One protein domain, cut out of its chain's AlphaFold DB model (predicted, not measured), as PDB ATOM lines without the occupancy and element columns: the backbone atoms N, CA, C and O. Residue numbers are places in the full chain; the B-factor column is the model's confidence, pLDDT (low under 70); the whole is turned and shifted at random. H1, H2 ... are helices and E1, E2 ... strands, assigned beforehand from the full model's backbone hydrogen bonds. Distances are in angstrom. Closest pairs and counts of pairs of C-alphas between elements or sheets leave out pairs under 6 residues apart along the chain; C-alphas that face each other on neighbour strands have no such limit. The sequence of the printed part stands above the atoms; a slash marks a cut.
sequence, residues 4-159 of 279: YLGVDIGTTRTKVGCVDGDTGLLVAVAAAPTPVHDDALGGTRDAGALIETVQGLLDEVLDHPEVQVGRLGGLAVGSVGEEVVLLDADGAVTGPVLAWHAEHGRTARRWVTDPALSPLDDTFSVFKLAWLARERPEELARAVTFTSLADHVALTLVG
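What this domain is: This is residues 4 to 159 of the 279 residues of the protein "FGGY_N domain-containing protein" of Aeromicrobium sp. Leaf289 (UniProt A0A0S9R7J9). The domain is elongated: at one end a twisted wall of four strands, E3, E2, E1, E4, has H1 and H5 over one face and no named helix over the other, and at the far end sit three short helices, H2, H3 and H4. Between these two parts stands a short ribbon of two antiparallel strands, E5 and E6. The printed part has 156 residues with five named helices and six named strands, in the order E1 E2 E3 H1 E4 E5 H2 H3 H4 E6 H5; the larger sheet is mixed and the class is mixed, helices and strands. The whole is compact, with a radius of gyration of the C-alphas of 17.4 A, and spans 54 by 31 by 28 A.

How they stand to each other: E1, residues 4 to 9, E2, residues 13 to 20, and E3, residues 26 to 33, form a meander, each strand the antiparallel neighbour of the one before; E1 and E2 are a hairpin, as are E2 and E3. N 6 and O 17 are 2.8 A apart, N 16 and O 30 2.9 A. E4, residues 72 to 79, is parallel to E1, with N 7 and O 76 2.8 A apart. H1, residues 47 to 62, joins E3 to E4 in a split strand-helix-strand unit, two strands running the same way with E2 and E1 between them; its crossover is right-handed. H1 is on the sheet over E3 and E2, at a height of 8.4 A, only just slantwise to the strands at 32 degrees to E3 on the local plane; the C-alphas of Ala 30 and Leu 57 are its closest to E3, 5.5 A. H5, residues 149 to 159, is on the same face, over E4 and along the strands, at a height of 8.6 A; this makes two layers, helices on one face of a sheet. H1, with residues 47 to 51 alone, and H5 only just touch, with 3 pairs of C-alphas within 8 A, the closest Ile 51 and Val 153, 6.4 A. E5, residues 84 to 87, and E6, residues 145 to 148, are antiparallel, with N 85 and O 147 2.9 A apart. H2, residues 104 to 108, touches H3, residues 125 to 135, closest at the C-alphas of Gly 105 and Phe 127, 4.6 A. H3 and H4, residues 137 to 142, only just touch, with 3 pairs within 8 A, and only at the corner, closest at the C-alphas of Ala 133 and Leu 140, 6.2 A. In the five helices every O i to N i+4 pair is within hydrogen-bond range.

Where its parts are: E1 begins at C-alpha 4, (207.085, 258.107, 285.276). First to last C-alpha, E2 is 22.5 A, H1 22.3 A and E4 21.2 A long. H5 ends at C-alpha 159, (214.356, 255.157, 301.686).

The domain as a whole: The C-alphas farthest apart are those of Pro 65 and Thr 113, 55.9 A. The links E3 to H1, E5 to H2 and H2 to H3 are long; residues 44 to 45 pair with 97 to 98, antiparallel. The printed part has no cut, and no printed residue is under 70 in pLDDT.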
ATOM      1  N   TYR A   4     206.809 259.299 284.469       96.62
ATOM      2  CA  TYR A   4     207.085 258.107 285.276       96.62
ATOM      3  C   TYR A   4     208.456 257.536 284.943       96.62
ATOM      4  O   TYR A   4     208.824 257.452 283.774       96.62
ATOM      5  N   LEU A   5     209.189 257.122 285.973       96.75
ATOM      6  CA  LEU A   5     210.460 256.428 285.817       96.75
ATOM      7  C   LEU A   5     210.250 254.916 285.895       96.75
ATOM      8  O   LEU A   5     209.455 254.429 286.702       96.75
ATOM      9  N   GLY A   6     210.988 254.181 285.076       96.81
ATOM     10  CA  GLY A   6     211.059 252.728 285.105       96.81
ATOM     11  C   GLY A   6     212.508 252.270 285.163       96.81
ATOM     12  O   GLY A   6     213.323 252.738 284.372       96.81
ATOM     13  N   VAL A   7     212.813 251.351 286.073       98.00
ATOM     14  CA  VAL A   7     214.089 250.635 286.156       98.00
ATOM     15  C   VAL A   7     213.834 249.185 285.744       98.00
ATOM     16  O   VAL A   7     212.949 248.537 286.296       98.00
ATOM     17  N   ASP A   8     214.597 248.687 284.775       98.00
ATOM     18  CA  ASP A   8     214.550 247.311 284.265       98.00
ATOM     19  C   ASP A   8     215.930 246.666 284.429       98.00
ATOM     20  O   ASP A   8     216.853 246.941 283.658       98.00
ATOM     21  N   ILE A   9     216.083 245.834 285.459       97.81
ATOM     22  CA  ILE A   9     217.319 245.103 285.751       97.81
ATOM     23  C   ILE A   9     217.261 243.756 285.031       97.81
ATOM     24  O   ILE A   9     216.791 242.751 285.568       97.81
ATOM     25  N   GLY A  10     217.730 243.745 283.786       96.44
ATOM     26  CA  GLY A  10     217.843 242.538 282.978       96.44
ATOM     27  C   GLY A  10     219.094 241.721 283.301       96.44
ATOM     28  O   GLY A  10     219.992 242.162 284.014       96.44
ATOM     29  N   THR A  11     219.199 240.535 282.699       95.50
ATOM     30  CA  THR A  11     220.369 239.656 282.861       95.50
ATOM     31  C   THR A  11     221.663 240.307 282.371       95.50
ATOM     32  O   THR A  11     222.687 240.205 283.029       95.50
ATOM     33  N   THR A  12     221.622 240.958 281.205       95.75
ATOM     34  CA  THR A  12     222.814 241.505 280.531       95.75
ATOM     35  C   THR A  12     222.860 243.026 280.529       95.75
ATOM     36  O   THR A  12     223.937 243.607 280.418       95.75
ATOM     37  N   ARG A  13     221.703 243.685 280.635       98.19
ATOM     38  CA  ARG A  13     221.601 245.140 280.705       98.19
ATOM     39  C   ARG A  13     220.612 245.580 281.763       98.19
ATOM     40  O   ARG A  13     219.497 245.066 281.816       98.19
ATOM     41  N   THR A  14     221.014 246.609 282.495       98.56
ATOM     42  CA  THR A  14     220.150 247.399 283.361       98.56
ATOM     43  C   THR A  14     219.780 248.673 282.618       98.56
ATOM     44  O   THR A  14     220.641 249.310 282.007       98.56
ATOM     45  N   LYS A  15     218.493 249.016 282.615       98.69
ATOM     46  CA  LYS A  15     217.963 250.183 281.907       98.69
ATOM     47  C   LYS A  15     217.169 251.059 282.854       98.69
ATOM     48  O   LYS A  15     216.474 250.552 283.733       98.69
ATOM     49  N   VAL A  16     217.224 252.359 282.613       98.69
ATOM     50  CA  VAL A  16     216.353 253.343 283.247       98.69
ATOM     51  C   VAL A  16     215.689 254.149 282.148       98.69
ATOM     52  O   VAL A  16     216.355 254.576 281.210       98.69
ATOM     53  N   GLY A  17     214.376 254.326 282.229       98.12
ATOM     54  CA  GLY A  17     213.606 255.090 281.255       98.12
ATOM     55  C   GLY A  17     212.637 256.050 281.922       98.12
ATOM     56  O   GLY A  17     212.073 255.743 282.970       98.12
ATOM     57  N   CYS A  18     212.420 257.199 281.292       98.31
ATOM     58  CA  CYS A  18     211.355 258.130 281.630       98.31
ATOM     59  C   CYS A  18     210.270 258.057 280.559       98.31
ATOM     60  O   CYS A  18     210.562 258.214 279.375       98.31
ATOM     61  N   VAL A  19     209.022 257.861 280.970       97.94
ATOM     62  CA  VAL A  19     207.859 257.844 280.079       97.94
ATOM     63  C   VAL A  19     206.905 258.982 280.406       97.94
ATOM     64  O   VAL A  19     206.702 259.347 281.568       97.94
ATOM     65  N   ASP A  20     206.299 259.533 279.367       97.12
ATOM     66  CA  ASP A  20     205.203 260.475 279.481       97.12
ATOM     67  C   ASP A  20     203.924 259.728 279.879       97.12
ATOM     68  O   ASP A  20     203.494 258.784 279.223       97.12
ATOM     69  N   GLY A  21     203.316 260.141 280.985       94.81
ATOM     70  CA  GLY A  21     202.150 259.483 281.560       94.81
ATOM     71  C   GLY A  21     200.831 259.739 280.834       94.81
ATOM     72  O   GLY A  21     199.882 258.992 281.059       94.81
ATOM     73  N   ASP A  22     200.755 260.776 279.999       94.81
ATOM     74  CA  ASP A  22     199.544 261.116 279.246       94.81
ATOM     75  C   ASP A  22     199.531 260.387 277.884       94.81
ATOM     76  O   ASP A  22     198.476 259.980 277.401       94.81
ATOM     77  N   THR A  23     200.705 260.198 277.276       96.19
ATOM     78  CA  THR A  23     200.891 259.636 275.927       96.19
ATOM     79  C   THR A  23     201.486 258.227 275.919       96.19
ATOM     80  O   THR A  23     201.354 257.518 274.924       96.19
ATOM     81  N   GLY A  24     202.144 257.809 277.003       93.94
ATOM     82  CA  GLY A  24     202.884 256.546 277.092       93.94
ATOM     83  C   GLY A  24     204.212 256.535 276.327       93.94
ATOM     84  O   GLY A  24     204.840 255.482 276.228       93.94
ATOM     85  N   LEU A  25     204.638 257.669 275.763       96.75
ATOM     86  CA  LEU A  25     205.855 257.750 274.958       96.75
ATOM     87  C   LEU A  25     207.109 257.799 275.833       96.75
ATOM     88  O   LEU A  25     207.125 258.415 276.898       96.75
ATOM     89  N   LEU A  26     208.177 257.163 275.355       97.62
ATOM     90  CA  LEU A  26     209.494 257.226 275.980       97.62
ATOM     91  C   LEU A  26     210.109 258.610 275.737       97.62
ATOM     92  O   LEU A  26     210.295 259.010 274.592       97.62
ATOM     93  N   VAL A  27     210.418 259.315 276.823       98.00
ATOM     94  CA  VAL A  27     211.023 260.656 276.820       98.00
ATOM     95  C   VAL A  27     212.545 260.561 276.843       98.00
ATOM     96  O   VAL A  27     213.224 261.288 276.130       98.00
ATOM     97  N   ALA A  28     213.083 259.661 277.664       98.44
ATOM     98  CA  ALA A  28     214.518 259.443 277.806       98.44
ATOM     99  C   ALA A  28     214.788 258.003 278.241       98.44
ATOM    100  O   ALA A  28     213.954 257.387 278.912       98.44
ATOM    101  N   VAL A  29     215.950 257.465 277.873       98.56
ATOM    102  CA  VAL A  29     216.407 256.142 278.305       98.56
ATOM    103  C   VAL A  29     217.923 256.105 278.387       98.56
ATOM    104  O   VAL A  29     218.602 256.582 277.484       98.56
ATOM    105  N   ALA A  30     218.424 255.477 279.440       98.75
ATOM    106  CA  ALA A  30     219.824 255.140 279.624       98.75
ATOM    107  C   ALA A  30     219.949 253.636 279.890       98.75
ATOM    108  O   ALA A  30     219.026 252.996 280.411       98.75
ATOM    109  N   ALA A  31     221.086 253.043 279.529       98.69
ATOM    110  CA  ALA A  31     221.346 251.640 279.830       98.69
ATOM    111  C   ALA A  31     222.837 251.327 279.975       98.69
ATOM    112  O   ALA A  31     223.648 251.715 279.135       98.69
ATOM    113  N   ALA A  32     223.159 250.474 280.942       98.69
ATOM    114  CA  ALA A  32     224.499 249.949 281.187       98.69
ATOM    115  C   ALA A  32     224.482 248.409 281.217       98.69
ATOM    116  O   ALA A  32     223.410 247.809 281.367       98.69
ATOM    117  N   PRO A  33     225.637 247.738 281.046       98.12
ATOM    118  CA  PRO A  33     225.761 246.321 281.379       98.12
ATOM    119  C   PRO A  33     225.293 246.055 282.815       98.12
ATOM    120  O   PRO A  33     225.585 246.847 283.708       98.12
ATOM    121  N   THR A  34     224.566 244.960 283.046       97.44
ATOM    122  CA  THR A  34     224.196 244.565 284.414       97.44
ATOM    123  C   THR A  34     225.445 244.060 285.142       97.44
ATOM    124  O   THR A  34     226.066 243.119 284.643       97.44
ATOM    125  N   PRO A  35     225.820 244.637 286.300       95.81
ATOM    126  CA  PRO A  35     226.982 244.183 287.053       95.81
ATOM    127  C   PRO A  35     226.848 242.717 287.471       95.81
ATOM    128  O   PRO A  35     225.867 242.310 288.099       95.81
ATOM    129  N   VAL A  36     227.860 241.928 287.124       95.56
ATOM    130  CA  VAL A  36     228.014 240.535 287.537       95.56
ATOM    131  C   VAL A  36     229.500 240.254 287.731       95.56
ATOM    132  O   VAL A  36     230.341 240.713 286.957       95.56
ATOM    133  N   HIS A  37     229.817 239.530 288.793       94.25
ATOM    134  CA  HIS A  37     231.128 238.972 289.061       94.25
ATOM    135  C   HIS A  37     231.087 237.494 288.707       94.25
ATOM    136  O   HIS A  37     230.308 236.739 289.289       94.25
ATOM    137  N   ASP A  38     231.918 237.089 287.755       91.81
ATOM    138  CA  ASP A  38     232.023 235.686 287.379       91.81
ATOM    139  C   ASP A  38     232.643 234.869 288.518       91.81
ATOM    140  O   ASP A  38     233.622 235.269 289.150       91.81
ATOM    141  N   ASP A  39     232.077 233.690 288.751       89.94
ATOM    142  CA  ASP A  39     232.621 232.675 289.641       89.94
ATOM    143  C   ASP A  39     232.569 231.297 288.967       89.94
ATOM    144  O   ASP A  39     232.095 231.146 287.838       89.94
ATOM    145  N   ALA A  40     233.057 230.268 289.661       91.75
ATOM    146  CA  ALA A  40     233.091 228.903 289.138       91.75
ATOM    147  C   ALA A  40     231.699 228.311 288.833       91.75
ATOM    148  O   ALA A  40     231.614 227.281 288.168       91.75
ATOM    149  N   LEU A  41     230.623 228.931 289.323       93.69
ATOM    150  CA  LEU A  41     229.245 228.486 289.165       93.69
ATOM    151  C   LEU A  41     228.434 229.413 288.250       93.69
ATOM    152  O   LEU A  41     227.235 229.208 288.115       93.69
ATOM    153  N   GLY A  42     229.042 230.388 287.574       87.00
ATOM    154  CA  GLY A  42     228.345 231.243 286.605       87.00
ATOM    155  C   GLY A  42     227.812 232.563 287.164       87.00
ATOM    156  O   GLY A  42     227.038 233.231 286.484       87.00
ATOM    157  N   GLY A  43     228.236 232.956 288.366       94.19
ATOM    158  CA  GLY A  43     228.301 234.360 288.756       94.19
ATOM    159  C   GLY A  43     227.438 234.794 289.941       94.19
ATOM    160  O   GLY A  43     226.367 234.256 290.242       94.19
ATOM    161  N   THR A  44     227.907 235.864 290.574       96.25
ATOM    162  CA  THR A  44     227.269 236.590 291.676       96.25
ATOM    163  C   THR A  44     227.158 238.072 291.347       96.25
ATOM    164  O   THR A  44     227.838 238.579 290.460       96.25
ATOM    165  N   ARG A  45     226.287 238.802 292.040       95.12
ATOM    166  CA  ARG A  45     226.221 240.262 291.962       95.12
ATOM    167  C   ARG A  45     226.531 240.878 293.311       95.12
ATOM    168  O   ARG A  45     226.105 240.371 294.352       95.12
ATOM    169  N   ASP A  46     227.215 242.009 293.250       93.62
ATOM    170  CA  ASP A  46     227.281 242.964 294.342       93.62
ATOM    171  C   ASP A  46     226.048 243.879 294.252       93.62
ATOM    172  O   ASP A  46     225.814 244.546 293.238       93.62
ATOM    173  N   ALA A  47     225.221 243.871 295.298       94.00
ATOM    174  CA  ALA A  47     224.008 244.678 295.342       94.00
ATOM    175  C   ALA A  47     224.314 246.186 295.354       94.00
ATOM    176  O   ALA A  47     223.595 246.955 294.722       94.00
ATOM    177  N   GLY A  48     225.399 246.607 296.010       94.25
ATOM    178  CA  GLY A  48     225.855 247.996 296.030       94.25
ATOM    179  C   GLY A  48     226.290 248.470 294.645       94.25
ATOM    180  O   GLY A  48     225.817 249.505 294.185       94.25
ATOM    181  N   ALA A  49     227.085 247.673 293.928       95.25
ATOM    182  CA  ALA A  49     227.499 247.997 292.558       95.25
ATOM    183  C   ALA A  49     226.300 248.117 291.597       95.25
ATOM    184  O   ALA A  49     226.283 248.961 290.694       95.25
ATOM    185  N   LEU A  50     225.262 247.295 291.794       96.06
ATOM    186  CA  LEU A  50     224.017 247.421 291.043       96.06
ATOM    187  C   LEU A  50     223.270 248.717 291.381       96.06
ATOM    188  O   LEU A  50     222.796 249.389 290.467       96.06
ATOM    189  N   ILE A  51     223.175 249.083 292.662       96.44
ATOM    190  CA  ILE A  51     222.569 250.353 293.088       96.44
ATOM    191  C   ILE A  51     223.303 251.538 292.469       96.44
ATOM    192  O   ILE A  51     222.652 252.411 291.902       96.44
ATOM    193  N   GLU A  52     224.634 251.546 292.521       97.38
ATOM    194  CA  GLU A  52     225.461 252.591 291.910       97.38
ATOM    195  C   GLU A  52     225.204 252.691 290.400       97.38
ATOM    196  O   GLU A  52     225.018 253.785 289.868       97.38
ATOM    197  N   THR A  53     225.096 251.548 289.715       98.44
ATOM    198  CA  THR A  53     224.747 251.502 288.287       98.44
ATOM    199  C   THR A  53     223.369 252.110 288.028       98.44
ATOM    200  O   THR A  53     223.212 252.925 287.122       98.44
ATOM    201  N   VAL A  54     222.358 251.750 288.824       98.31
ATOM    202  CA  VAL A  54     220.999 252.295 288.686       98.31
ATOM    203  C   VAL A  54     220.969 253.798 288.972       98.31
ATOM    204  O   VAL A  54     220.298 254.529 288.248       98.31
ATOM    205  N   GLN A  55     221.700 254.273 289.982       97.62
ATOM    206  CA  GLN A  55     221.807 255.697 290.308       97.62
ATOM    207  C   GLN A  55     222.453 256.488 289.169       97.62
ATOM    208  O   GLN A  55     221.889 257.493 288.753       97.62
ATOM    209  N   GLY A  56     223.549 255.994 288.589       98.19
ATOM    210  CA  GLY A  56     224.179 256.650 287.440       98.19
ATOM    211  C   GLY A  56     223.257 256.732 286.218       98.19
ATOM    212  O   GLY A  56     223.190 257.763 285.554       98.19
ATOM    213  N   LEU A  57     222.485 255.674 285.946       98.75
ATOM    214  CA  LEU A  57     221.495 255.678 284.863       98.75
ATOM    215  C   LEU A  57     220.301 256.599 285.153       98.75
ATOM    216  O   LEU A  57     219.731 257.176 284.226       98.75
ATOM    217  N   LEU A  58     219.898 256.727 286.420       97.88
ATOM    218  CA  LEU A  58     218.888 257.697 286.837       97.88
ATOM    219  C   LEU A  58     219.385 259.121 286.610       97.88
ATOM    220  O   LEU A  58     218.645 259.902 286.024       97.88
ATOM    221  N   ASP A  59     220.614 259.436 287.016       97.62
ATOM    222  CA  ASP A  59     221.210 260.755 286.801       97.62
ATOM    223  C   ASP A  59     221.239 261.104 285.302       97.62
ATOM    224  O   ASP A  59     220.743 262.160 284.911       97.62
ATOM    225  N   GLU A  60     221.668 260.173 284.439       98.38
ATOM    226  CA  GLU A  60     221.664 260.364 282.978       98.38
ATOM    227  C   GLU A  60     220.255 260.642 282.417       98.38
ATOM    228  O   GLU A  60     220.067 261.534 281.588       98.38
ATOM    229  N   VAL A  61     219.237 259.908 282.881       98.38
ATOM    230  CA  VAL A  61     217.843 260.126 282.460       98.38
ATOM    231  C   VAL A  61     217.297 261.457 282.979       98.38
ATOM    232  O   VAL A  61     216.538 262.121 282.271       98.38
ATOM    233  N   LEU A  62     217.651 261.849 284.203       96.56
ATOM    234  CA  LEU A  62     217.193 263.090 284.830       96.56
ATOM    235  C   LEU A  62     217.855 264.338 284.232       96.56
ATOM    236  O   LEU A  62     217.235 265.401 284.251       96.56
ATOM    237  N   ASP A  63     219.050 264.201 283.659       97.44
ATOM    238  CA  ASP A  63     219.748 265.267 282.933       97.44
ATOM    239  C   ASP A  63     219.153 265.537 281.537       97.44
ATOM    240  O   ASP A  63     219.469 266.552 280.903       97.44
ATOM    241  N   HIS A  64     218.257 264.676 281.041       97.62
ATOM    242  CA  HIS A  64     217.605 264.891 279.753       97.62
ATOM    243  C   HIS A  64     216.696 266.143 279.785       97.62
ATOM    244  O   HIS A  64     215.824 266.240 280.652       97.62
ATOM    245  N   PRO A  65     216.787 267.078 278.812       96.56
ATOM    246  CA  PRO A  65     216.092 268.376 278.870       96.56
ATOM    247  C   PRO A  65     214.563 268.313 279.001       96.56
ATOM    248  O   PRO A  65     213.931 269.240 279.513       96.56
ATOM    249  N   GLU A  66     213.954 267.234 278.512       95.56
ATOM    250  CA  GLU A  66     212.503 267.022 278.567       95.56
ATOM    251  C   GLU A  66     212.027 266.398 279.890       95.56
ATOM    252  O   GLU A  66     210.826 266.383 280.180       95.56
ATOM    253  N   VAL A  67     212.950 265.917 280.726       96.31
ATOM    254  CA  VAL A  67     212.638 265.306 282.017       96.31
ATOM    255  C   VAL A  67     212.595 266.383 283.094       96.31
ATOM    256  O   VAL A  67     213.586 266.995 283.474       96.31
ATOM    257  N   GLN A  68     211.395 266.639 283.612       93.75
ATOM    258  CA  GLN A  68     211.168 267.655 284.637       93.75
ATOM    259  C   GLN A  68     210.876 266.985 285.977       93.75
ATOM    260  O   GLN A  68     209.772 266.483 286.187       93.75
ATOM    261  N   VAL A  69     211.828 267.042 286.915       90.25
ATOM    262  CA  VAL A  69     211.727 266.404 288.248       90.25
ATOM    263  C   VAL A  69     210.416 266.748 288.965       90.25
ATOM    264  O   VAL A  69     209.751 265.874 289.514       90.25
ATOM    265  N   GLY A  70     209.973 268.009 288.898       91.81
ATOM    266  CA  GLY A  70     208.713 268.460 289.508       91.81
ATOM    267  C   GLY A  70     207.434 267.860 288.902       91.81
ATOM    268  O   GLY A  70     206.345 268.138 289.404       91.81
ATOM    269  N   ARG A  71     207.544 267.074 287.824       93.81
ATOM    270  CA  ARG A  71     206.445 266.359 287.156       93.81
ATOM    271  C   ARG A  71     206.499 264.843 287.352       93.81
ATOM    272  O   ARG A  71     205.609 264.160 286.848       93.81
ATOM    273  N   LEU A  72     207.502 264.314 288.055       93.25
ATOM    274  CA  LEU A  72     207.601 262.884 288.340       93.25
ATOM    275  C   LEU A  72     206.439 262.440 289.241       93.25
ATOM    276  O   LEU A  72     206.255 262.951 290.344       93.25
ATOM    277  N   GLY A  73     205.643 261.494 288.748       91.25
ATOM    278  CA  GLY A  73     204.491 260.920 289.440       91.25
ATOM    279  C   GLY A  73     204.785 259.592 290.136       91.25
ATOM    280  O   GLY A  73     204.006 259.176 290.993       91.25
ATOM    281  N   GLY A  74     205.887 258.924 289.789       88.94
ATOM    282  CA  GLY A  74     206.275 257.663 290.408       88.94
ATOM    283  C   GLY A  74     207.467 256.985 289.739       88.94
ATOM    284  O   GLY A  74     207.918 257.392 288.667       88.94
ATOM    285  N   LEU A  75     207.936 255.933 290.404       90.06
ATOM    286  CA  LEU A  75     209.014 255.050 289.984       90.06
ATOM    287  C   LEU A  75     208.504 253.606 290.035       90.06
ATOM    288  O   LEU A  75     207.884 253.206 291.021       90.06
ATOM    289  N   ALA A  76     208.792 252.834 288.996       93.12
ATOM    290  CA  ALA A  76     208.634 251.388 288.986       93.12
ATOM    291  C   ALA A  76     210.007 250.728 288.852       93.12
ATOM    292  O   ALA A  76     210.849 251.198 288.091       93.12
ATOM    293  N   VAL A  77     210.221 249.629 289.572       95.25
ATOM    294  CA  VAL A  77     211.443 248.825 289.474       95.25
ATOM    295  C   VAL A  77     211.043 247.392 289.162       95.25
ATOM    296  O   VAL A  77     210.214 246.809 289.858       95.25
ATOM    297  N   GLY A  78     211.618 246.843 288.100       94.81
ATOM    298  CA  GLY A  78     211.537 245.439 287.731       94.81
ATOM    299  C   GLY A  78     212.935 244.842 287.634       94.81
ATOM    300  O   GLY A  78     213.904 245.533 287.318       94.81
ATOM    301  N   SER A  79     213.042 243.546 287.905       95.12
ATOM    302  CA  SER A  79     214.283 242.798 287.744       95.12
ATOM    303  C   SER A  79     214.010 241.413 287.189       95.12
ATOM    304  O   SER A  79     212.891 240.901 287.252       95.12
ATOM    305  N   VAL A  80     215.073 240.772 286.717       93.38
ATOM    306  CA  VAL A  80     215.121 239.316 286.623       93.38
ATOM    307  C   VAL A  80     214.699 238.684 287.956       93.38
ATOM    308  O   VAL A  80     215.120 239.122 289.031       93.38
ATOM    309  N   GLY A  81     213.852 237.660 287.875       87.44
ATOM    310  CA  GLY A  81     213.710 236.651 288.923       87.44
ATOM    311  C   GLY A  81     214.715 235.528 288.665       87.44
ATOM    312  O   GLY A  81     215.197 235.364 287.550       87.44
ATOM    313  N   GLU A  82     215.119 234.719 289.632       91.56
ATOM    314  CA  GLU A  82     214.638 234.541 291.010       91.56
ATOM    315  C   GLU A  82     215.781 234.847 291.996       91.56
ATOM    316  O   GLU A  82     216.215 233.992 292.777       91.56
ATOM    317  N   GLU A  83     216.380 236.028 291.863       94.06
ATOM    318  CA  GLU A  83     217.559 236.445 292.630       94.06
ATOM    319  C   GLU A  83     217.161 237.011 293.986       94.06
ATOM    320  O   GLU A  83     216.215 237.794 294.090       94.06
ATOM    321  N   VAL A  84     217.901 236.609 295.021       94.12
ATOM    322  CA  VAL A  84     217.615 236.976 296.408       94.12
ATOM    323  C   VAL A  84     218.712 237.865 296.965       94.12
ATOM    324  O   VAL A  84     219.897 237.593 296.786       94.12
ATOM    325  N   VAL A  85     218.296 238.907 297.675       96.25
ATOM    326  CA  VAL A  85     219.168 239.772 298.466       96.25
ATOM    327  C   VAL A  85     218.930 239.451 299.934       96.25
ATOM    328  O   VAL A  85     217.808 239.592 300.418       96.25
ATOM    329  N   LEU A  86     219.972 238.996 300.629       95.75
ATOM    330  CA  LEU A  86     219.932 238.718 302.064       95.75
ATOM    331  C   LEU A  86     220.146 240.008 302.858       95.75
ATOM    332  O   LEU A  86     221.084 240.743 302.553       95.75
ATOM    333  N   LEU A  87     219.307 240.265 303.865       94.56
ATOM    334  CA  LEU A  87     219.317 241.506 304.642       94.56
ATOM    335  C   LEU A  87     219.390 241.228 306.146       94.56
ATOM    336  O   LEU A  87     218.673 240.361 306.655       94.56
ATOM    337  N   ASP A  88     220.219 241.985 306.863       94.31
ATOM    338  CA  ASP A  88     220.253 241.990 308.328       94.31
ATOM    339  C   ASP A  88     219.160 242.888 308.939       94.31
ATOM    340  O   ASP A  88     218.289 243.422 308.246       94.31
ATOM    341  N   ALA A  89     219.176 243.017 310.268       89.38
ATOM    342  CA  ALA A  89     218.199 243.802 311.021       89.38
ATOM    343  C   ALA A  89     218.229 245.307 310.705       89.38
ATOM    344  O   ALA A  89     217.214 245.977 310.894       89.38
ATOM    345  N   ASP A  90     219.357 245.818 310.211       89.19
ATOM    346  CA  ASP A  90     219.533 247.215 309.819       89.19
ATOM    347  C   ASP A  90     219.241 247.425 308.318       89.19
ATOM    348  O   ASP A  90     219.362 248.539 307.803       89.19
ATOM    349  N   GLY A  91     218.838 246.366 307.605       86.56
ATOM    350  CA  GLY A  91     218.581 246.386 306.167       86.56
ATOM    351  C   GLY A  91     219.851 246.356 305.315       86.56
ATOM    352  O   GLY A  91     219.775 246.611 304.111       86.56
ATOM    353  N   ALA A  92     221.011 246.053 305.903       92.19
ATOM    354  CA  ALA A  92     222.259 245.925 305.167       92.19
ATOM    355  C   ALA A  92     222.384 244.537 304.523       92.19
ATOM    356  O   ALA A  92     221.922 243.527 305.055       92.19
ATOM    357  N   VAL A  93     223.024 244.494 303.352       96.12
ATOM    358  CA  VAL A  93     223.213 243.260 302.582       96.12
ATOM    359  C   VAL A  93     224.254 242.369 303.256       96.12
ATOM    360  O   VAL A  93     225.365 242.816 303.536       96.12
ATOM    361  N   THR A  94     223.917 241.101 303.505       96.62
ATOM    362  CA  THR A  94     224.779 240.203 304.299       96.62
ATOM    363  C   THR A  94     225.634 239.243 303.481       96.62
ATOM    364  O   THR A  94     226.558 238.650 304.043       96.62
ATOM    365  N   GLY A  95     225.352 239.092 302.186       93.31
ATOM    366  CA  GLY A  95     226.028 238.168 301.278       93.31
ATOM    367  C   GLY A  95     225.788 238.517 299.804       93.31
ATOM    368  O   GLY A  95     225.073 239.477 299.507       93.31
ATOM    369  N   PRO A  96     226.381 237.761 298.867       94.31
ATOM    370  CA  PRO A  96     226.248 238.014 297.443       94.31
ATOM    371  C   PRO A  96     224.840 237.686 296.946       94.31
ATOM    372  O   PRO A  96     224.156 236.799 297.461       94.31
ATOM    373  N   VAL A  97     224.438 238.349 295.865       96.81
ATOM    374  CA  VAL A  97     223.227 237.987 295.126       96.81
ATOM    375  C   VAL A  97     223.603 236.928 294.095       96.81
ATOM    376  O   VAL A  97     224.352 237.209 293.162       96.81
ATOM    377  N   LEU A  98     223.114 235.698 294.244       96.94
ATOM    378  CA  LEU A  98     223.416 234.633 293.280       96.94
ATOM    379  C   LEU A  98     222.652 234.878 291.973       96.94
ATOM    380  O   LEU A  98     221.420 234.987 291.996       96.94
ATOM    381  N   ALA A  99     223.363 234.929 290.842       96.12
ATOM    382  CA  ALA A  99     222.735 235.162 289.546       96.12
ATOM    383  C   ALA A  99     221.724 234.049 289.214       96.12
ATOM    384  O   ALA A  99     221.951 232.874 289.503       96.12
ATOM    385  N   TRP A 100     220.595 234.396 288.592       94.31
ATOM    386  CA  TRP A 100     219.500 233.444 288.373       94.31
ATOM    387  C   TRP A 100     219.872 232.275 287.459       94.31
ATOM    388  O   TRP A 100     219.341 231.183 287.637       94.31
ATOM    389  N   HIS A 101     220.773 232.520 286.508       93.69
ATOM    390  CA  HIS A 101     221.255 231.551 285.526       93.69
ATOM    391  C   HIS A 101     222.499 230.789 285.999       93.69
ATOM    392  O   HIS A 101     222.984 229.916 285.281       93.69
ATOM    393  N   ALA A 102     223.038 231.131 287.172       95.50
ATOM    394  CA  ALA A 102     224.197 230.458 287.729       95.50
ATOM    395  C   ALA A 102     223.820 229.064 288.262       95.50
ATOM    396  O   ALA A 102     222.723 228.822 288.765       95.50
ATOM    397  N   GLU A 103     224.775 228.144 288.220       96.62
ATOM    398  CA  GLU A 103     224.632 226.735 288.579       96.62
ATOM    399  C   GLU A 103     224.469 226.479 290.086       96.62
ATOM    400  O   GLU A 103     224.341 225.323 290.499       96.62
ATOM    401  N   HIS A 104     224.453 227.517 290.926       96.25
ATOM    402  CA  HIS A 104     224.235 227.408 292.371       96.25
ATOM    403  C   HIS A 104     222.953 226.623 292.694       96.25
ATOM    404  O   HIS A 104     222.984 225.652 293.455       96.25
ATOM    405  N   GLY A 105     221.837 226.988 292.049       94.88
ATOM    406  CA  GLY A 105     220.546 226.321 292.225       94.88
ATOM    407  C   GLY A 105     220.573 224.862 291.767       94.88
ATOM    408  O   GLY A 105     220.219 223.960 292.532       94.88
ATOM    409  N   ARG A 106     221.109 224.602 290.565       95.50
ATOM    410  CA  ARG A 106     221.321 223.246 290.027       95.50
ATOM    411  C   ARG A 106     222.176 222.375 290.942       95.50
ATOM    412  O   ARG A 106     221.937 221.176 291.079       95.50
ATOM    413  N   THR A 107     223.192 222.967 291.557       96.62
ATOM    414  CA  THR A 107     224.075 222.272 292.491       96.62
ATOM    415  C   THR A 107     223.288 221.910 293.746       96.62
ATOM    416  O   THR A 107     223.239 220.731 294.094       96.62
ATOM    417  N   ALA A 108     222.539 222.860 294.320       96.06
ATOM    418  CA  ALA A 108     221.685 222.611 295.479       96.06
ATOM    419  C   ALA A 108     220.590 221.574 295.258       96.06
ATOM    420  O   ALA A 108     220.318 220.754 296.139       96.06
ATOM    421  N   ARG A 109     220.017 221.529 294.055       94.31
ATOM    422  CA  ARG A 109     219.008 220.534 293.692       94.31
ATOM    423  C   ARG A 109     219.480 219.087 293.880       94.31
ATOM    424  O   ARG A 109     218.654 218.204 294.076       94.31
ATOM    425  N   ARG A 110     220.793 218.828 293.868       93.94
ATOM    426  CA  ARG A 110     221.361 217.484 294.075       93.94
ATOM    427  C   ARG A 110     221.214 216.969 295.508       93.94
ATOM    428  O   ARG A 110     221.280 215.762 295.708       93.94
ATOM    429  N   TRP A 111     221.048 217.854 296.492       94.50
ATOM    430  CA  TRP A 111     220.906 217.479 297.905       94.50
ATOM    431  C   TRP A 111     219.613 217.974 298.560       94.50
ATOM    432  O   TRP A 111     219.313 217.557 299.675       94.50
ATOM    433  N   VAL A 112     218.836 218.832 297.896       93.19
ATOM    434  CA  VAL A 112     217.478 219.182 298.334       93.19
ATOM    435  C   VAL A 112     216.520 218.063 297.925       93.19
ATOM    436  O   VAL A 112     216.218 217.895 296.746       93.19
ATOM    437  N   THR A 113     216.049 217.293 298.908       90.19
ATOM    438  CA  THR A 113     215.227 216.085 298.702       90.19
ATOM    439  C   THR A 113     213.752 216.252 299.070       90.19
ATOM    440  O   THR A 113     213.000 215.288 298.955       90.19
ATOM    441  N   ASP A 114     213.326 217.447 299.496       91.06
ATOM    442  CA  ASP A 114     211.931 217.714 299.859       91.06
ATOM    443  C   ASP A 114     210.995 217.457 298.654       91.06
ATOM    444  O   ASP A 114     211.093 218.161 297.638       91.06
ATOM    445  N   PRO A 115     210.071 216.478 298.739       89.56
ATOM    446  CA  PRO A 115     209.146 216.169 297.655       89.56
ATOM    447  C   PRO A 115     208.269 217.353 297.235       89.56
ATOM    448  O   PRO A 115     207.890 217.432 296.065       89.56
ATOM    449  N   ALA A 116     207.977 218.291 298.144       91.00
ATOM    450  CA  ALA A 116     207.188 219.485 297.843       91.00
ATOM    451  C   ALA A 116     207.901 220.433 296.863       91.00
ATOM    452  O   ALA A 116     207.246 221.177 296.135       91.00
ATOM    453  N   LEU A 117     209.235 220.377 296.801       89.94
ATOM    454  CA  LEU A 117     210.057 221.192 295.902       89.94
ATOM    455  C   LEU A 117     210.364 220.488 294.573       89.94
ATOM    456  O   LEU A 117     210.904 221.108 293.657       89.94
ATOM    457  N   SER A 118     209.994 219.211 294.433       88.31
ATOM    458  CA  SER A 118     210.214 218.419 293.218       88.31
ATOM    459  C   SER A 118     209.629 219.049 291.936       88.31
ATOM    460  O   SER A 118     210.312 219.027 290.911       88.31
ATOM    461  N   PRO A 119     208.433 219.675 291.949       91.81
ATOM    462  CA  PRO A 119     207.878 220.306 290.748       91.81
ATOM    463  C   PRO A 119     208.595 221.589 290.307       91.81
ATOM    464  O   PRO A 119     208.367 222.050 289.192       91.81
ATOM    465  N   LEU A 120     209.404 222.199 291.179       91.00
ATOM    466  CA  LEU A 120     210.069 223.468 290.889       91.00
ATOM    467  C   LEU A 120     211.312 223.240 290.028       91.00
ATOM    468  O   LEU A 120     211.953 222.196 290.122       91.00
ATOM    469  N   ASP A 121     211.672 224.227 289.221       91.81
ATOM    470  CA  ASP A 121     212.943 224.250 288.498       91.81
ATOM    471  C   ASP A 121     214.080 224.768 289.403       91.81
ATOM    472  O   ASP A 121     213.837 225.486 290.377       91.81
ATOM    473  N   ASP A 122     215.326 224.392 289.107       92.69
ATOM    474  CA  ASP A 122     216.473 224.734 289.951       92.69
ATOM    475  C   ASP A 122     216.854 226.225 289.935       92.69
ATOM    476  O   ASP A 122     217.562 226.683 290.837       92.69
ATOM    477  N   THR A 123     216.297 227.016 289.013       92.69
ATOM    478  CA  THR A 123     216.458 228.473 289.010       92.69
ATOM    479  C   THR A 123     215.654 229.167 290.106       92.69
ATOM    480  O   THR A 123     215.938 230.324 290.401       92.69
ATOM    481  N   PHE A 124     214.699 228.509 290.772       93.19
ATOM    482  CA  PHE A 124     213.877 229.135 291.816       93.19
ATOM    483  C   PHE A 124     214.699 229.549 293.050       93.19
ATOM    484  O   PHE A 124     215.657 228.879 293.445       93.19
ATOM    485  N   SER A 125     214.296 230.638 293.719       93.56
ATOM    486  CA  SER A 125     215.021 231.211 294.867       93.56
ATOM    487  C   SER A 125     215.268 230.220 296.004       93.56
ATOM    488  O   SER A 125     216.293 230.309 296.676       93.56
ATOM    489  N   VAL A 126     214.373 229.247 296.204       94.25
ATOM    490  CA  VAL A 126     214.524 228.221 297.248       94.25
ATOM    491  C   VAL A 126     215.835 227.443 297.115       94.25
ATOM    492  O   VAL A 126     216.494 227.181 298.118       94.25
ATOM    493  N   PHE A 127     216.274 227.138 295.890       95.81
ATOM    494  CA  PHE A 127     217.520 226.405 295.667       95.81
ATOM    495  C   PHE A 127     218.749 227.289 295.884       95.81
ATOM    496  O   PHE A 127     219.767 226.802 296.367       95.81
ATOM    497  N   LYS A 128     218.645 228.600 295.633       95.12
ATOM    498  CA  LYS A 128     219.690 229.573 295.990       95.12
ATOM    499  C   LYS A 128     219.839 229.701 297.503       95.12
ATOM    500  O   LYS A 128     220.953 229.652 298.008       95.12
ATOM    501  N   LEU A 129     218.725 229.798 298.230       95.56
ATOM    502  CA  LEU A 129     218.727 229.832 299.694       95.56
ATOM    503  C   LEU A 129     219.291 228.532 300.284       95.56
ATOM    504  O   LEU A 129     220.114 228.583 301.192       95.56
ATOM    505  N   ALA A 130     218.919 227.373 299.731       95.75
ATOM    506  CA  ALA A 130     219.476 226.084 300.142       95.75
ATOM    507  C   ALA A 130     220.982 225.972 299.857       95.75
ATOM    508  O   ALA A 130     221.717 225.379 300.649       95.75
ATOM    509  N   TRP A 131     221.451 226.544 298.744       96.94
ATOM    510  CA  TRP A 131     222.877 226.633 298.446       96.94
ATOM    511  C   TRP A 131     223.603 227.516 299.467       96.94
ATOM    512  O   TRP A 131     224.566 227.065 300.083       96.94
ATOM    513  N   LEU A 132     223.101 228.732 299.714       96.44
ATOM    514  CA  LEU A 132     223.671 229.676 300.684       96.44
ATOM    515  C   LEU A 132     223.708 229.084 302.097       96.44
ATOM    516  O   LEU A 132     224.707 229.225 302.789       96.44
ATOM    517  N   ALA A 133     222.667 228.354 302.503       95.94
ATOM    518  CA  ALA A 133     222.613 227.705 303.812       95.94
ATOM    519  C   ALA A 133     223.741 226.690 304.031       95.94
ATOM    520  O   ALA A 133     224.192 226.506 305.159       95.94
ATOM    521  N   ARG A 134     224.193 226.027 302.963       96.38
ATOM    522  CA  ARG A 134     225.248 225.015 303.021       96.38
ATOM    523  C   ARG A 134     226.637 225.606 302.798       96.38
ATOM    524  O   ARG A 134     227.555 225.289 303.543       96.38
ATOM    525  N   GLU A 135     226.786 226.432 301.769       96.62
ATOM    526  CA  GLU A 135     228.091 226.888 301.271       96.62
ATOM    527  C   GLU A 135     228.494 228.260 301.833       96.62
ATOM    528  O   GLU A 135     229.675 228.597 301.864       96.62
ATOM    529  N   ARG A 136     227.526 229.060 302.301       95.62
ATOM    530  CA  ARG A 136     227.724 230.400 302.883       95.62
ATOM    531  C   ARG A 136     226.936 230.585 304.197       95.62
ATOM    532  O   ARG A 136     226.227 231.583 304.358       95.62
ATOM    533  N   PRO A 137     227.045 229.651 305.162       96.94
ATOM    534  CA  PRO A 137     226.181 229.636 306.343       96.94
ATOM    535  C   PRO A 137     226.318 230.895 307.207       96.94
ATOM    536  O   PRO A 137     225.333 231.348 307.777       96.94
ATOM    537  N   GLU A 138     227.508 231.495 307.283       97.44
ATOM    538  CA  GLU A 138     227.740 232.714 308.070       97.44
ATOM    539  C   GLU A 138     227.038 233.945 307.483       97.44
ATOM    540  O   GLU A 138     226.519 234.778 308.224       97.44
ATOM    541  N   GLU A 139     227.018 234.071 306.155       95.00
ATOM    542  CA  GLU A 139     226.345 235.169 305.452       95.00
ATOM    543  C   GLU A 139     224.825 235.050 305.597       95.00
ATOM    544  O   GLU A 139     224.145 236.048 305.858       95.00
ATOM    545  N   LEU A 140     224.302 233.821 305.511       95.44
ATOM    546  CA  LEU A 140     222.888 233.540 305.744       95.44
ATOM    547  C   LEU A 140     222.492 233.736 307.212       95.44
ATOM    548  O   LEU A 140     221.443 234.308 307.476       95.44
ATOM    549  N   ALA A 141     223.326 233.318 308.168       94.69
ATOM    550  CA  ALA A 141     223.033 233.443 309.596       94.69
ATOM    551  C   ALA A 141     222.953 234.902 310.078       94.69
ATOM    552  O   ALA A 141     222.265 235.184 311.058       94.69
ATOM    553  N   ARG A 142     223.644 235.833 309.405       96.31
ATOM    554  CA  ARG A 142     223.505 237.277 309.666       96.31
ATOM    555  C   ARG A 142     222.205 237.861 309.114       96.31
ATOM    556  O   ARG A 142     221.775 238.913 309.582       96.31
ATOM    557  N   ALA A 143     221.604 237.218 308.116       94.94
ATOM    558  CA  ALA A 143     220.374 237.692 307.511       94.94
ATOM    559  C   ALA A 143     219.182 237.402 308.430       94.94
ATOM    560  O   ALA A 143     219.010 236.285 308.915       94.94
ATOM    561  N   VAL A 144     218.322 238.397 308.634       94.06
ATOM    562  CA  VAL A 144     217.031 238.223 309.324       94.06
ATOM    563  C   VAL A 144     215.880 238.082 308.331       94.06
ATOM    564  O   VAL A 144     214.800 237.609 308.684       94.06
ATOM    565  N   THR A 145     216.093 238.511 307.087       92.44
ATOM    566  CA  THR A 145     215.119 238.422 306.004       92.44
ATOM    567  C   THR A 145     215.822 238.402 304.647       92.44
ATOM    568  O   THR A 145     217.038 238.571 304.547       92.44
ATOM    569  N   PHE A 146     215.053 238.193 303.585       93.56
ATOM    570  CA  PHE A 146     215.520 238.335 302.215       93.56
ATOM    571  C   PHE A 146     214.444 239.000 301.361       93.56
ATOM    572  O   PHE A 146     213.257 238.979 301.691       93.56
ATOM    573  N   THR A 147     214.859 239.578 300.241       92.38
ATOM    574  CA  THR A 147     213.952 240.211 299.282       92.38
ATOM    575  C   THR A 147     214.403 239.971 297.841       92.38
ATOM    576  O   THR A 147     215.487 239.429 297.614       92.38
ATOM    577  N   SER A 148     213.570 240.333 296.864       92.25
ATOM    578  CA  SER A 148     213.953 240.295 295.451       92.25
ATOM    579  C   SER A 148     214.937 241.420 295.115       92.25
ATOM    580  O   SER A 148     215.002 242.440 295.806       92.25
ATOM    581  N   LEU A 149     215.687 241.272 294.022       93.31
ATOM    582  CA  LEU A 149     216.608 242.316 293.565       93.31
ATOM    583  C   LEU A 149     215.886 243.640 293.256       93.31
ATOM    584  O   LEU A 149     216.345 244.700 293.679       93.31
ATOM    585  N   ALA A 150     214.734 243.584 292.579       92.94
ATOM    586  CA  ALA A 150     213.906 244.759 292.304       92.94
ATOM    587  C   ALA A 150     213.447 245.463 293.585       92.94
ATOM    588  O   ALA A 150     213.550 246.686 293.683       92.94
ATOM    589  N   ASP A 151     212.971 244.702 294.571       90.56
ATOM    590  CA  ASP A 151     212.485 245.266 295.829       90.56
ATOM    591  C   ASP A 151     213.630 245.887 296.633       90.56
ATOM    592  O   ASP A 151     213.460 246.971 297.184       90.56
ATOM    593  N   HIS A 152     214.811 245.258 296.665       92.44
ATOM    594  CA  HIS A 152     215.991 245.846 297.301       92.44
ATOM    595  C   HIS A 152     216.373 247.186 296.660       92.44
ATOM    596  O   HIS A 152     216.592 248.172 297.368       92.44
ATOM    597  N   VAL A 153     216.392 247.253 295.323       93.44
ATOM    598  CA  VAL A 153     216.679 248.495 294.592       93.44
ATOM    599  C   VAL A 153     215.618 249.554 294.866       93.44
ATOM    600  O   VAL A 153     215.953 250.685 295.210       93.44
ATOM    601  N   ALA A 154     214.341 249.192 294.789       90.25
ATOM    602  CA  ALA A 154     213.250 250.114 295.060       90.25
ATOM    603  C   ALA A 154     213.297 250.660 296.496       90.25
ATOM    604  O   ALA A 154     213.215 251.871 296.679       90.25
ATOM    605  N   LEU A 155     213.483 249.801 297.505       86.69
ATOM    606  CA  LEU A 155     213.605 250.210 298.910       86.69
ATOM    607  C   LEU A 155     214.802 251.141 299.128       86.69
ATOM    608  O   LEU A 155     214.674 252.150 299.816       86.69
ATOM    609  N   THR A 156     215.935 250.849 298.488       89.81
ATOM    610  CA  THR A 156     217.149 251.668 298.603       89.81
ATOM    611  C   THR A 156     216.974 253.053 297.974       89.81
ATOM    612  O   THR A 156     217.398 254.049 298.556       89.81
ATOM    613  N   LEU A 157     216.325 253.145 296.808       88.31
ATOM    614  CA  LEU A 157     216.082 254.425 296.125       88.31
ATOM    615  C   LEU A 157     215.050 255.297 296.849       88.31
ATOM    616  O   LEU A 157     215.116 256.524 296.804       88.31
ATOM    617  N   VAL A 158     214.069 254.660 297.481       80.00
ATOM    618  CA  VAL A 158     212.929 255.326 298.112       80.00
ATOM    619  C   VAL A 158     213.220 255.732 299.563       80.00
ATOM    620  O   VAL A 158     212.690 256.742 300.036       80.00
ATOM    621  N   GLY A 159     214.063 254.971 300.265       74.12
ATOM    622  CA  GLY A 159     214.356 255.157 301.686       74.12
ATOM    623  C   GLY A 159     213.141 254.921 302.595       74.12
ATOM    624  O   GLY A 159     212.131 254.345 302.192       74.12
TER     625      GLY A 159